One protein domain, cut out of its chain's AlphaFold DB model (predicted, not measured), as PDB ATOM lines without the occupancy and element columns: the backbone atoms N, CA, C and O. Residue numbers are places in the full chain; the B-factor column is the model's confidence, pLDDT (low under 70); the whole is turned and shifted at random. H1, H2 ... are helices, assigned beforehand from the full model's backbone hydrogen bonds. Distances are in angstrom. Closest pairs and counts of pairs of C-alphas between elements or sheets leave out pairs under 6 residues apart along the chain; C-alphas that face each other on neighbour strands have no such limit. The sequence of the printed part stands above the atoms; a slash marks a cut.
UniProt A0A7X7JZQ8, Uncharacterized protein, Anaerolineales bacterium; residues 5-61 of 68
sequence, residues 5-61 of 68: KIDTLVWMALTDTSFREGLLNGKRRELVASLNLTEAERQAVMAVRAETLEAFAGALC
ATOM      1  N   LYS A   5     140.124 164.823 126.855       80.62
ATOM      2  CA  LYS A   5     138.857 165.114 126.175       80.62
ATOM      3  C   LYS A   5     137.638 164.653 126.978       80.62
ATOM      4  O   LYS A   5     136.636 165.360 126.980       80.62
ATOM      5  N   ILE A   6     137.724 163.517 127.676       81.44
ATOM      6  CA  ILE A   6     136.681 163.075 128.612       81.44
ATOM      7  C   ILE A   6     136.602 164.029 129.807       81.44
ATOM      8  O   ILE A   6     135.504 164.432 130.177       81.44
ATOM      9  N   ASP A   7     137.741 164.480 130.337       82.25
ATOM     10  CA  ASP A   7     137.756 165.476 131.418       82.25
ATOM     11  C   ASP A   7     137.101 166.790 130.978       82.25
ATOM     12  O   ASP A   7     136.311 167.378 131.713       82.25
ATOM     13  N   THR A   8     137.369 167.217 129.740       84.38
ATOM     14  CA  THR A   8     136.734 168.403 129.145       84.38
ATOM     15  C   THR A   8     135.222 168.216 129.009       84.38
ATOM     16  O   THR A   8     134.466 169.131 129.321       84.38
ATOM     17  N   LEU A   9     134.762 167.030 128.597       86.19
ATOM     18  CA  LEU A   9     133.336 166.708 128.504       86.19
ATOM     19  C   LEU A   9     132.652 166.801 129.876       86.19
ATOM     20  O   LEU A   9     131.594 167.420 129.991       86.19
ATOM     21  N   VAL A  10     133.260 166.224 130.916       86.31
ATOM     22  CA  VAL A  10     132.731 166.291 132.289       86.31
ATOM     23  C   VAL A  10     132.737 167.732 132.799       86.31
ATOM     24  O   VAL A  10     131.748 168.173 133.381       86.31
ATOM     25  N   TRP A  11     133.800 168.493 132.531       87.19
ATOM     26  CA  TRP A  11     133.891 169.902 132.909       87.19
ATOM     27  C   TRP A  11     132.808 170.755 132.238       87.19
ATOM     28  O   TRP A  11     132.125 171.512 132.921       87.19
ATOM     29  N   MET A  12     132.570 170.569 130.935       89.06
ATOM     30  CA  MET A  12     131.482 171.250 130.225       89.06
ATOM     31  C   MET A  12     130.121 170.937 130.847       89.06
ATOM     32  O   MET A  12     129.315 171.839 131.038       89.06
ATOM     33  N   ALA A  13     129.871 169.683 131.229       89.31
ATOM     34  CA  ALA A  13     128.635 169.307 131.908       89.31
ATOM     35  C   ALA A  13     128.524 169.866 133.343       89.31
ATOM     36  O   ALA A  13     127.414 169.990 133.861       89.31
ATOM     37  N   LEU A  14     129.638 170.211 133.997       86.94
ATOM     38  CA  LEU A  14     129.629 170.889 135.298       86.94
ATOM     39  C   LEU A  14     129.287 172.378 135.167       86.94
ATOM     40  O   LEU A  14     128.595 172.915 136.030       86.94
ATOM     41  N   THR A  15     129.769 173.043 134.115       90.38
ATOM     42  CA  THR A  15     129.636 174.501 133.949       90.38
ATOM     43  C   THR A  15     128.473 174.930 133.055       90.38
ATOM     44  O   THR A  15     128.034 176.072 133.150       90.38
ATOM     45  N   ASP A  16     127.970 174.045 132.192       90.25
ATOM     46  CA  ASP A  16     126.860 174.307 131.274       90.25
ATOM     47  C   ASP A  16     125.700 173.331 131.532       90.25
ATOM     48  O   ASP A  16     125.722 172.151 131.165       90.25
ATOM     49  N   THR A  17     124.647 173.855 132.160       88.00
ATOM     50  CA  THR A  17     123.428 173.102 132.475       88.00
ATOM     51  C   THR A  17     122.704 172.607 131.221       88.00
ATOM     52  O   THR A  17     122.209 171.481 131.225       88.00
ATOM     53  N   SER A  18     122.686 173.388 130.134       88.06
ATOM     54  CA  SER A  18     122.042 172.986 128.872       88.06
ATOM     55  C   SER A  18     122.797 171.827 128.227       88.06
ATOM     56  O   SER A  18     122.197 170.875 127.720       88.06
ATOM     57  N   PHE A  19     124.131 171.876 128.287       89.12
ATOM     58  CA  PHE A  19     124.983 170.780 127.839       89.12
ATOM     59  C   PHE A  19     124.749 169.521 128.676       89.12
ATOM     60  O   PHE A  19     124.565 168.441 128.116       89.12
ATOM     61  N   ARG A  20     124.694 169.650 130.007       90.25
ATOM     62  CA  ARG A  20     124.413 168.537 130.926       90.25
ATOM     63  C   ARG A  20     123.068 167.880 130.636       90.25
ATOM     64  O   ARG A  20     122.993 166.656 130.551       90.25
ATOM     65  N   GLU A  21     122.019 168.674 130.458       89.06
ATOM     66  CA  GLU A  21     120.693 168.166 130.108       89.06
ATOM     67  C   GLU A  21     120.712 167.447 128.762       89.06
ATOM     68  O   GLU A  21     120.183 166.344 128.654       89.06
ATOM     69  N   GLY A  22     121.382 167.995 127.747       88.19
ATOM     70  CA  GLY A  22     121.537 167.314 126.465       88.19
ATOM     71  C   GLY A  22     122.333 166.006 126.569       88.19
ATOM     72  O   GLY A  22     121.990 165.015 125.918       88.19
ATOM     73  N   LEU A  23     123.366 165.977 127.414       88.12
ATOM     74  CA  LEU A  23     124.216 164.811 127.649       88.12
ATOM     75  C   LEU A  23     123.453 163.673 128.348       88.12
ATOM     76  O   LEU A  23     123.689 162.499 128.045       88.12
ATOM     77  N   LEU A  24     122.533 163.998 129.258       87.44
ATOM     78  CA  LEU A  24     121.751 163.021 130.022       87.44
ATOM     79  C   LEU A  24     120.422 162.649 129.335       87.44
ATOM     80  O   LEU A  24     120.067 161.474 129.320       87.44
ATOM     81  N   ASN A  25     119.752 163.596 128.671       82.81
ATOM     82  CA  ASN A  25     118.363 163.470 128.201       82.81
ATOM     83  C   ASN A  25     118.212 163.390 126.667       82.81
ATOM     84  O   ASN A  25     117.239 163.880 126.098       82.81
ATOM     85  N   GLY A  26     119.159 162.746 125.977       78.62
ATOM     86  CA  GLY A  26     118.933 162.240 124.612       78.62
ATOM     87  C   GLY A  26     119.661 162.952 123.469       78.62
ATOM     88  O   GLY A  26     119.738 162.388 122.379       78.62
ATOM     89  N   LYS A  27     120.303 164.106 123.701       85.06
ATOM     90  CA  LYS A  27     121.183 164.758 122.702       85.06
ATOM     91  C   LYS A  27     122.634 164.280 122.762       85.06
ATOM     92  O   LYS A  27     123.485 164.778 122.027       85.06
ATOM     93  N   ARG A  28     122.929 163.278 123.598       88.19
ATOM     94  CA  ARG A  28     124.282 162.739 123.803       88.19
ATOM     95  C   ARG A  28     124.996 162.431 122.496       88.19
ATOM     96  O   ARG A  28     126.146 162.813 122.347       88.19
ATOM     97  N   ARG A  29     124.324 161.781 121.541       85.94
ATOM     98  CA  ARG A  29     124.935 161.404 120.256       85.94
ATOM     99  C   ARG A  29     125.427 162.623 119.470       85.94
ATOM    100  O   ARG A  29     126.526 162.580 118.933       85.94
ATOM    101  N   GLU A  30     124.636 163.690 119.419       86.38
ATOM    102  CA  GLU A  30     124.970 164.924 118.696       86.38
ATOM    103  C   GLU A  30     126.093 165.691 119.400       86.38
ATOM    104  O   GLU A  30     127.074 166.084 118.768       86.38
ATOM    105  N   LEU A  31     126.005 165.816 120.727       86.00
ATOM    106  CA  LEU A  31     127.032 166.470 121.540       86.00
ATOM    107  C   LEU A  31     128.370 165.731 121.444       86.00
ATOM    108  O   LEU A  31     129.401 166.341 121.186       86.00
ATOM    109  N   VAL A  32     128.352 164.405 121.560       85.62
ATOM    110  CA  VAL A  32     129.537 163.549 121.414       85.62
ATOM    111  C   VAL A  32     130.105 163.597 119.998       85.62
ATOM    112  O   VAL A  32     131.322 163.569 119.842       85.62
ATOM    113  N   ALA A  33     129.261 163.704 118.968       85.06
ATOM    114  CA  ALA A  33     129.716 163.829 117.585       85.06
ATOM    115  C   ALA A  33     130.436 165.158 117.315       85.06
ATOM    116  O   ALA A  33     131.374 165.174 116.517       85.06
ATOM    117  N   SER A  34     130.028 166.236 117.995       83.94
ATOM    118  CA  SER A  34     130.696 167.544 117.923       83.94
ATOM    119  C   SER A  34     132.062 167.572 118.618       83.94
ATOM    120  O   SER A  34     132.889 168.437 118.337       83.94
ATOM    121  N   LEU A  35     132.329 166.599 119.494       80.44
ATOM    122  CA  LEU A  35     133.618 166.442 120.148       80.44
ATOM    123  C   LEU A  35     134.543 165.584 119.276       80.44
ATOM    124  O   LEU A  35     134.166 164.528 118.767       80.44
ATOM    125  N   ASN A  36     135.807 165.997 119.154       83.31
ATOM    126  CA  ASN A  36     136.859 165.239 118.460       83.31
ATOM    127  C   ASN A  36     137.318 164.005 119.270       83.31
ATOM    128  O   ASN A  36     138.514 163.788 119.469       83.31
ATOM    129  N   LEU A  37     136.378 163.207 119.780       83.94
ATOM    130  CA  LEU A  37     136.635 161.937 120.452       83.94
ATOM    131  C   LEU A  37     137.013 160.859 119.434       83.94
ATOM    132  O   LEU A  37     136.426 160.779 118.349       83.94
ATOM    133  N   THR A  38     137.972 160.024 119.817       86.62
ATOM    134  CA  THR A  38     138.281 158.748 119.168       86.62
ATOM    135  C   THR A  38     137.084 157.805 119.258       86.62
ATOM    136  O   THR A  38     136.211 157.969 120.111       86.62
ATOM    137  N   GLU A  39     137.046 156.787 118.400       85.56
ATOM    138  CA  GLU A  39     135.943 155.820 118.403       85.56
ATOM    139  C   GLU A  39     135.798 155.118 119.760       85.56
ATOM    140  O   GLU A  39     134.696 155.023 120.291       85.56
ATOM    141  N   ALA A  40     136.912 154.724 120.385       83.19
ATOM    142  CA  ALA A  40     136.900 154.098 121.706       83.19
ATOM    143  C   ALA A  40     136.298 155.014 122.789       83.19
ATOM    144  O   ALA A  40     135.486 154.570 123.598       83.19
ATOM    145  N   GLU A  41     136.644 156.304 122.780       83.75
ATOM    146  CA  GLU A  41     136.078 157.290 123.710       83.75
ATOM    147  C   GLU A  41     134.582 157.518 123.454       83.75
ATOM    148  O   GLU A  41     133.808 157.612 124.407       83.75
ATOM    149  N   ARG A  42     134.146 157.568 122.186       87.75
ATOM    150  CA  ARG A  42     132.717 157.682 121.844       87.75
ATOM    151  C   ARG A  42     131.941 156.480 122.354       87.75
ATOM    152  O   ARG A  42     130.904 156.667 122.983       87.75
ATOM    153  N   GLN A  43     132.441 155.271 122.116       87.00
ATOM    154  CA  GLN A  43     131.798 154.043 122.580       87.00
ATOM    155  C   GLN A  43     131.705 154.015 124.109       87.00
ATOM    156  O   GLN A  43     130.630 153.745 124.641       87.00
ATOM    157  N   ALA A  44     132.779 154.392 124.811       85.69
ATOM    158  CA  ALA A  44     132.776 154.493 126.268       85.69
ATOM    159  C   ALA A  44     131.703 155.472 126.767       85.69
ATOM    160  O   ALA A  44     130.882 155.106 127.602       85.69
ATOM    161  N   VAL A  45     131.637 156.682 126.203       87.62
ATOM    162  CA  VAL A  45     130.638 157.699 126.571       87.62
ATOM    163  C   VAL A  45     129.204 157.253 126.258       87.62
ATOM    164  O   VAL A  45     128.286 157.488 127.047       87.62
ATOM    165  N   MET A  46     128.984 156.610 125.113       88.38
ATOM    166  CA  MET A  46     127.656 156.153 124.698       88.38
ATOM    167  C   MET A  46     127.164 154.952 125.518       88.38
ATOM    168  O   MET A  46     125.954 154.813 125.697       88.38
ATOM    169  N   ALA A  47     128.071 154.123 126.044       87.88
ATOM    170  CA  ALA A  47     127.743 152.971 126.882       87.88
ATOM    171  C   ALA A  47     127.282 153.353 128.301       87.88
ATOM    172  O   ALA A  47     126.604 152.560 128.958       87.88
ATOM    173  N   VAL A  48     127.604 154.563 128.776       86.94
ATOM    174  CA  VAL A  48     127.230 155.014 130.122       86.94
ATOM    175  C   VAL A  48     125.716 155.178 130.245       86.94
ATOM    176  O   VAL A  48     125.095 156.003 129.573       86.94
ATOM    177  N   ARG A  49     125.109 154.440 131.173       83.06
ATOM    178  CA  ARG A  49     123.725 154.650 131.606       83.06
ATOM    179  C   ARG A  49     123.745 155.356 132.953       83.06
ATOM    180  O   ARG A  49     124.036 154.735 133.966       83.06
ATOM    181  N   ALA A  50     123.482 156.656 132.938       83.31
ATOM    182  CA  ALA A  50     123.478 157.491 134.128       83.31
ATOM    183  C   ALA A  50     122.404 158.572 133.999       83.31
ATOM    184  O   ALA A  50     122.231 159.143 132.921       83.31
ATOM    185  N   GLU A  51     121.715 158.836 135.107       82.88
ATOM    186  CA  GLU A  51     120.688 159.880 135.238       82.88
ATOM    187  C   GLU A  51     121.241 161.145 135.913       82.88
ATOM    188  O   GLU A  51     120.615 162.200 135.877       82.88
ATOM    189  N   THR A  52     122.441 161.056 136.497       87.12
ATOM    190  CA  THR A  52     123.151 162.177 137.119       87.12
ATOM    191  C   THR A  52     124.554 162.321 136.550       87.12
ATOM    192  O   THR A  52     125.134 161.375 136.003       87.12
ATOM    193  N   LEU A  53     125.125 163.518 136.696       86.00
ATOM    194  CA  LEU A  53     126.485 163.787 136.249       86.00
ATOM    195  C   LEU A  53     127.528 163.052 137.101       86.00
ATOM    196  O   LEU A  53     128.507 162.569 136.538       86.00
ATOM    197  N   GLU A  54     127.325 162.897 138.416       85.81
ATOM    198  CA  GLU A  54     128.263 162.119 139.237       85.81
ATOM    199  C   GLU A  54     128.283 160.644 138.833       85.81
ATOM    200  O   GLU A  54     129.359 160.065 138.706       85.81
ATOM    201  N   ALA A  55     127.118 160.039 138.573       86.00
ATOM    202  CA  ALA A  55     127.047 158.655 138.103       86.00
ATOM    203  C   ALA A  55     127.703 158.501 136.723       86.00
ATOM    204  O   ALA A  55     128.390 157.514 136.457       86.00
ATOM    205  N   PHE A  56     127.544 159.510 135.862       87.25
ATOM    206  CA  PHE A  56     128.164 159.539 134.547       87.25
ATOM    207  C   PHE A  56     129.696 159.628 134.635       87.25
ATOM    208  O   PHE A  56     130.400 158.818 134.033       87.25
ATOM    209  N   ALA A  57     130.220 160.569 135.426       85.94
ATOM    210  CA  ALA A  57     131.655 160.718 135.658       85.94
ATOM    211  C   ALA A  57     132.241 159.485 136.361       85.94
ATOM    212  O   ALA A  57     133.308 159.009 135.986       85.94
ATOM    213  N   GLY A  58     131.515 158.914 137.324       84.69
ATOM    214  CA  GLY A  58     131.889 157.681 138.009       84.69
ATOM    215  C   GLY A  58     132.052 156.508 137.044       84.69
ATOM    216  O   GLY A  58     133.072 155.824 137.092       84.69
ATOM    217  N   ALA A  59     131.116 156.316 136.113       85.69
ATOM    218  CA  ALA A  59     131.202 155.267 135.096       85.69
ATOM    219  C   ALA A  59     132.398 155.451 134.141       85.69
ATOM    220  O   ALA A  59     132.996 154.467 133.715       85.69
ATOM    221  N   LEU A  60     132.782 156.700 133.847       82.12
ATOM    222  CA  LEU A  60     133.964 157.041 133.037       82.12
ATOM    223  C   LEU A  60     135.277 157.090 133.832       82.12
ATOM    224  O   LEU A  60     136.354 157.226 133.243       82.12
ATOM    225  N   CYS A  61     135.216 156.924 135.151       75.25
ATOM    226  CA  CYS A  61     136.372 156.776 136.033       75.25
ATOM    227  C   CYS A  61     136.556 155.337 136.552       75.25
ATOM    228  O   CYS A  61     137.602 155.045 137.131       75.25
TER     229      CYS A  61
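What this domain is: This is residues 5 to 61 of the 68 residues of an uncharacterized protein of Anaerolineales bacterium (UniProt A0A7X7JZQ8). Five short helices form a small ball of two antiparallel pairs, H1 with H5 and the helical hairpin H3 with H4. H2 bridges the pairs at one end, making a corner with H1 and touching H3. The printed part has 57 residues, with five named helices in the order H1 to H5 and no named strand; its class is all helix. It is compact, with a radius of gyration of the C-alphas of 10.0 A, and spans 25 by 21 by 19 A.

How they stand to each other: H1, residues 5 to 15, touches H5, residues 53 to 61, at a shallow tilt of 13 degrees, opposite ways; their closest C-alphas, of Val 10 and Ala 57, are 6.6 A apart. H1 and H2, residues 17 to 24, touch only at the corner, closest at the C-alphas of Ala 13 and Arg 20, 4.4 A. H2 touches H3, residues 28 to 34, at a steep tilt of 66 degrees, with the C-alphas of Gly 22 and Arg 28 closest at 6.0 A. H3 and H4, residues 39 to 47, form a hairpin at a shallow tilt of 23 degrees; their closest C-alphas, of Val 32 and Arg 42, are 6.7 A apart. H4 and H5 are close but not clearly touching, with the C-alphas of Val 45 and Leu 60 closest at 7.3 A. H1 and H3 are apart. In H1, H2, H3, H4 and H5, every O i to N i+4 pair is within hydrogen-bond range.

Where its parts are: H1 begins at C-alpha 5 (138.857, 165.114, 126.175) and is 15.3 A long. H2 measures 10.5 A, H3 9.9 A and H4 12.1 A. H5 is 12.1 A long and ends at C-alpha 61 (136.372, 156.776, 136.033).

The domain as a whole: The two C-alphas farthest apart, of Thr 17 and Ala 40, are 25.7 A apart. The printed part has no cut, and its four links between helices are tight. The mean pLDDT of the printed part is 85.7, and no printed residue is under 70.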